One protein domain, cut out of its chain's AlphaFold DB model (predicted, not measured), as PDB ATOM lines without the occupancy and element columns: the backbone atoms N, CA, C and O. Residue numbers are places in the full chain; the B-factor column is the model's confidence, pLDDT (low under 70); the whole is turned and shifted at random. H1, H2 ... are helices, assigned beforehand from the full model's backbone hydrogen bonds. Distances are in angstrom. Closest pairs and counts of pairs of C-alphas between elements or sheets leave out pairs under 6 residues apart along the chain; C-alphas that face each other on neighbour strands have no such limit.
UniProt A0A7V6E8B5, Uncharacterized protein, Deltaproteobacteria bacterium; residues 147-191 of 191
ATOM      1  N   LYS A 147     304.026 313.832 306.918       94.75
ATOM      2  CA  LYS A 147     302.888 313.050 307.414       94.75
ATOM      3  C   LYS A 147     301.609 313.389 306.649       94.75
ATOM      4  O   LYS A 147     300.914 312.466 306.222       94.75
ATOM      5  N   VAL A 148     301.332 314.677 306.445       95.25
ATOM      6  CA  VAL A 148     300.177 315.153 305.667       95.25
ATOM      7  C   VAL A 148     300.271 314.664 304.221       95.25
ATOM      8  O   VAL A 148     299.348 314.001 303.755       95.25
ATOM      9  N   ALA A 149     301.414 314.854 303.558       92.62
ATOM     10  CA  ALA A 149     301.631 314.407 302.181       92.62
ATOM     11  C   ALA A 149     301.462 312.885 302.018       92.62
ATOM     12  O   ALA A 149     300.862 312.423 301.049       92.62
ATOM     13  N   LYS A 150     301.937 312.078 302.981       92.94
ATOM     14  CA  LYS A 150     301.721 310.618 302.978       92.94
ATOM     15  C   LYS A 150     300.245 310.243 303.128       92.94
ATOM     16  O   LYS A 150     299.808 309.277 302.504       92.94
ATOM     17  N   MET A 151     299.497 310.952 303.977       93.00
ATOM     18  CA  MET A 151     298.060 310.715 304.146       93.00
ATOM     19  C   MET A 151     297.281 311.085 302.886       93.00
ATOM     20  O   MET A 151     296.455 310.297 302.435       93.00
ATOM     21  N   GLU A 152     297.583 312.239 302.298       92.25
ATOM     22  CA  GLU A 152     296.952 312.706 301.066       92.25
ATOM     23  C   GLU A 152     297.244 311.754 299.901       92.25
ATOM     24  O   GLU A 152     296.312 311.283 299.254       92.25
ATOM     25  N   LEU A 153     298.502 311.327 299.729       90.56
ATOM     26  CA  LEU A 153     298.875 310.338 298.716       90.56
ATOM     27  C   LEU A 153     298.135 309.006 298.903       90.56
ATOM     28  O   LEU A 153     297.668 308.421 297.928       90.56
ATOM     29  N   ARG A 154     297.997 308.521 300.146       90.06
ATOM     30  CA  ARG A 154     297.239 307.293 300.431       90.06
ATOM     31  C   ARG A 154     295.772 307.447 300.037       90.06
ATOM     32  O   ARG A 154     295.230 306.534 299.422       90.06
ATOM     33  N   ASN A 155     295.151 308.574 300.372       91.12
ATOM     34  CA  ASN A 155     293.757 308.836 300.025       91.12
ATOM     35  C   ASN A 155     293.569 308.900 298.505       91.12
ATOM     36  O   ASN A 155     292.658 308.254 297.995       91.12
ATOM     37  N   THR A 156     294.463 309.577 297.780       88.19
ATOM     38  CA  THR A 156     294.419 309.644 296.312       88.19
ATOM     39  C   THR A 156     294.600 308.271 295.668       88.19
ATOM     40  O   THR A 156     293.868 307.928 294.746       88.19
ATOM     41  N   VAL A 157     295.527 307.443 296.168       89.25
ATOM     42  CA  VAL A 157     295.723 306.074 295.658       89.25
ATOM     43  C   VAL A 157     294.500 305.193 295.928       89.25
ATOM     44  O   VAL A 157     294.119 304.411 295.061       89.25
ATOM     45  N   VAL A 158     293.876 305.307 297.105       87.38
ATOM     46  CA  VAL A 158     292.644 304.567 297.428       87.38
ATOM     47  C   VAL A 158     291.487 305.018 296.538       87.38
ATOM     48  O   VAL A 158     290.790 304.166 295.997       87.38
ATOM     49  N   ASP A 159     291.303 306.326 296.355       87.94
ATOM     50  CA  ASP A 159     290.251 306.874 295.494       87.94
ATOM     51  C   ASP A 159     290.434 306.425 294.035       87.94
ATOM     52  O   ASP A 159     289.493 305.949 293.402       87.94
ATOM     53  N   GLU A 160     291.664 306.463 293.521       84.94
ATOM     54  CA  GLU A 160     291.964 306.007 292.163       84.94
ATOM     55  C   GLU A 160     291.790 304.488 292.011       84.94
ATOM     56  O   GLU A 160     291.207 304.019 291.033       84.94
ATOM     57  N   ALA A 161     292.204 303.698 293.004       79.56
ATOM     58  CA  ALA A 161     291.966 302.256 293.013       79.56
ATOM     59  C   ALA A 161     290.465 301.919 293.052       79.56
ATOM     60  O   ALA A 161     290.031 300.998 292.359       79.56
ATOM     61  N   LEU A 162     289.659 302.672 293.812       80.25
ATOM     62  CA  LEU A 162     288.200 302.532 293.843       80.25
ATOM     63  C   LEU A 162     287.554 302.938 292.511       80.25
ATOM     64  O   LEU A 162     286.624 302.264 292.061       80.25
ATOM     65  N   LYS A 163     288.058 303.975 291.833       84.38
ATOM     66  CA  LYS A 163     287.613 304.344 290.475       84.38
ATOM     67  C   LYS A 163     287.932 303.255 289.458       84.38
ATOM     68  O   LYS A 163     287.048 302.842 288.714       84.38
ATOM     69  N   VAL A 164     289.154 302.725 289.460       79.38
ATOM     70  CA  VAL A 164     289.549 301.632 288.555       79.38
ATOM     71  C   VAL A 164     288.757 300.356 288.852       79.38
ATOM     72  O   VAL A 164     288.290 299.693 287.925       79.38
ATOM     73  N   ALA A 165     288.562 300.018 290.129       72.88
ATOM     74  CA  ALA A 165     287.761 298.867 290.532       72.88
ATOM     75  C   ALA A 165     286.292 299.030 290.125       72.88
ATOM     76  O   ALA A 165     285.725 298.107 289.550       72.88
ATOM     77  N   SER A 166     285.682 300.193 290.361       72.56
ATOM     78  CA  SER A 166     284.294 300.449 289.959       72.56
ATOM     79  C   SER A 166     284.127 300.433 288.438       72.56
ATOM     80  O   SER A 166     283.206 299.781 287.956       72.56
ATOM     81  N   ALA A 167     285.056 301.010 287.669       73.06
ATOM     82  CA  ALA A 167     285.058 300.904 286.207       73.06
ATOM     83  C   ALA A 167     285.149 299.440 285.726       73.06
ATOM     84  O   ALA A 167     284.352 299.011 284.893       73.06
ATOM     85  N   ARG A 168     286.053 298.635 286.307       64.88
ATOM     86  CA  ARG A 168     286.207 297.200 285.985       64.88
ATOM     87  C   ARG A 168     284.990 296.357 286.387       64.88
ATOM     88  O   ARG A 168     284.610 295.469 285.626       64.88
ATOM     89  N   LEU A 169     284.384 296.603 287.553       60.28
ATOM     90  CA  LEU A 169     283.163 295.914 288.006       60.28
ATOM     91  C   LEU A 169     281.933 296.292 287.169       60.28
ATOM     92  O   LEU A 169     281.011 295.492 287.057       60.28
ATOM     93  N   VAL A 170     281.902 297.493 286.594       59.44
ATOM     94  CA  VAL A 170     280.829 297.921 285.686       59.44
ATOM     95  C   VAL A 170     281.016 297.318 284.285       59.44
ATOM     96  O   VAL A 170     280.030 296.931 283.664       59.44
ATOM     97  N   GLU A 171     282.254 297.162 283.805       57.03
ATOM     98  CA  GLU A 171     282.549 296.473 282.534       57.03
ATOM     99  C   GLU A 171     282.350 294.950 282.606       57.03
ATOM    100  O   GLU A 171     281.914 294.323 281.638       57.03
ATOM    101  N   THR A 172     282.645 294.329 283.751       52.94
ATOM    102  CA  THR A 172     282.360 292.908 283.979       52.94
ATOM    103  C   THR A 172     280.944 292.751 284.516       52.94
ATOM    104  O   THR A 172     280.736 292.771 285.720       52.94
ATOM    105  N   ASN A 173     279.974 292.600 283.603       53.38
ATOM    106  CA  ASN A 173     278.567 292.270 283.876       53.38
ATOM    107  C   ASN A 173     278.375 291.574 285.234       53.38
ATOM    108  O   ASN A 173     278.691 290.389 285.387       53.38
ATOM    109  N   VAL A 174     277.867 292.325 286.214       54.66
ATOM    110  CA  VAL A 174     277.544 291.810 287.544       54.66
ATOM    111  C   VAL A 174     276.564 290.656 287.360       54.66
ATOM    112  O   VAL A 174     275.401 290.851 287.014       54.66
ATOM    113  N   SER A 175     277.059 289.434 287.543       58.31
ATOM    114  CA  SER A 175     276.249 288.225 287.450       58.31
ATOM    115  C   SER A 175     275.118 288.295 288.475       58.31
ATOM    116  O   SER A 175     275.346 288.601 289.650       58.31
ATOM    117  N   SER A 176     273.901 287.964 288.043       55.72
ATOM    118  CA  SER A 176     272.711 287.837 288.893       55.72
ATOM    119  C   SER A 176     272.948 286.955 290.130       55.72
ATOM    120  O   SER A 176     272.361 287.204 291.182       55.72
ATOM    121  N   ALA A 177     273.889 286.005 290.060       60.06
ATOM    122  CA  ALA A 177     274.284 285.150 291.181       60.06
ATOM    123  C   ALA A 177     274.966 285.908 292.342       60.06
ATOM    124  O   ALA A 177     274.881 285.479 293.496       60.06
ATOM    125  N   LEU A 178     275.645 287.030 292.069       65.62
ATOM    126  CA  LEU A 178     276.299 287.841 293.101       65.62
ATOM    127  C   LEU A 178     275.274 288.677 293.880       65.62
ATOM    128  O   LEU A 178     275.347 288.764 295.105       65.62
ATOM    129  N   VAL A 179     274.279 289.218 293.170       66.00
ATOM    130  CA  VAL A 179     273.152 289.965 293.750       66.00
ATOM    131  C   VAL A 179     272.320 289.058 294.655       66.00
ATOM    132  O   VAL A 179     272.002 289.423 295.784       66.00
ATOM    133  N   GLU A 180     272.037 287.836 294.204       66.06
ATOM    134  CA  GLU A 180     271.235 286.870 294.957       66.06
ATOM    135  C   GLU A 180     271.941 286.399 296.245       66.06
ATOM    136  O   GLU A 180     271.310 286.279 297.301       66.06
ATOM    137  N   ARG A 181     273.273 286.226 296.211       67.75
ATOM    138  CA  ARG A 181     274.081 285.959 297.416       67.75
ATOM    139  C   ARG A 181     274.122 287.144 298.384       67.75
ATOM    140  O   ARG A 181     274.020 286.922 299.587       67.75
ATOM    141  N   PHE A 182     274.242 288.375 297.888       76.31
ATOM    142  CA  PHE A 182     274.293 289.574 298.734       76.31
ATOM    143  C   PHE A 182     272.956 289.829 299.450       76.31
ATOM    144  O   PHE A 182     272.927 290.099 300.651       76.31
ATOM    145  N   VAL A 183     271.837 289.648 298.739       74.50
ATOM    146  CA  VAL A 183     270.482 289.730 299.314       74.50
ATOM    147  C   VAL A 183     270.270 288.659 300.390       74.50
ATOM    148  O   VAL A 183     269.658 288.935 301.423       74.50
ATOM    149  N   LYS A 184     270.809 287.449 300.193       77.19
ATOM    150  CA  LYS A 184     270.728 286.364 301.181       77.19
ATOM    151  C   LYS A 184     271.552 286.647 302.447       77.19
ATOM    152  O   LYS A 184     271.064 286.364 303.538       77.19
ATOM    153  N   ASP A 185     272.747 287.226 302.323       78.12
ATOM    154  CA  ASP A 185     273.613 287.551 303.473       78.12
ATOM    155  C   ASP A 185     273.054 288.713 304.316       78.12
ATOM    156  O   ASP A 185     273.015 288.629 305.543       78.12
ATOM    157  N   LEU A 186     272.503 289.755 303.674       77.25
ATOM    158  CA  LEU A 186     271.817 290.845 304.386       77.25
ATOM    159  C   LEU A 186     270.587 290.350 305.152       77.25
ATOM    160  O   LEU A 186     270.348 290.766 306.286       77.25
ATOM    161  N   ARG A 187     269.830 289.421 304.562       72.62
ATOM    162  CA  ARG A 187     268.673 288.803 305.219       72.62
ATOM    163  C   ARG A 187     269.072 287.920 306.403       72.62
ATOM    164  O   ARG A 187     268.305 287.811 307.349       72.62
ATOM    165  N   SER A 188     270.265 287.326 306.369       76.00
ATOM    166  CA  SER A 188     270.818 286.531 307.471       76.00
ATOM    167  C   SER A 188     271.351 287.367 308.636       76.00
ATOM    168  O   SER A 188     271.489 286.820 309.721       76.00
ATOM    169  N   ARG A 189     271.707 288.640 308.422       67.06
ATOM    170  CA  ARG A 189     272.230 289.535 309.473       67.06
ATOM    171  C   ARG A 189     271.140 290.369 310.161       67.06
ATOM    172  O   ARG A 189     271.419 290.983 311.184       67.06
ATOM    173  N   MET A 190     269.941 290.432 309.574       58.03
ATOM    174  CA  MET A 190     268.760 291.122 310.122       58.03
ATOM    175  C   MET A 190     267.791 290.205 310.886       58.03
ATOM    176  O   MET A 190     266.842 290.713 311.480       58.03
ATOM    177  N   ASN A 191     268.025 288.892 310.870       50.28
ATOM    178  CA  ASN A 191     267.410 287.916 311.773       50.28
ATOM    179  C   ASN A 191     268.445 287.464 312.803       50.28
ATOM    180  O   ASN A 191     268.017 287.036 313.894       50.28
TER     181      ASN A 191
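This is residues 147 to 191 of the 191 residues of an uncharacterized protein of Deltaproteobacteria bacterium (UniProt A0A7V6E8B5). Two separate helices make an open, flat V, the long H1 as one arm and the shorter H2 as the other, with a tight link between them and nothing filling the space between the arms. The printed part has 45 residues with two named helices, H1 then H2, and no named strand; its class is all helix. It is extended, with a radius of gyration of the C-alphas of 16.3 A and spans of 43 by 30 by 6 A.

Start with H1, residues 147 to 171, and go on over the four residues of the tight link to H2, residues 176 to 189. The two helices are apart, with no C-alpha of one within 8 A of the other. In H1 and H2 every O i to N i+4 pair is within hydrogen-bond range.

Find C-alpha 147 at (302.888, 313.050, 307.414); from there H1 runs 36.2 A to C-alpha 171 at (282.549, 296.473, 282.534). H2 runs 20.7 A from Ser 176 to C-alpha 189 at (272.230, 289.535, 309.473).

The C-alphas farthest apart, of Ala 149 and Asn 191, are 44.3 A apart. The printed part has no cut. Look for pLDDT under 70 at residues 168 to 181 and 189 to 191 of this model.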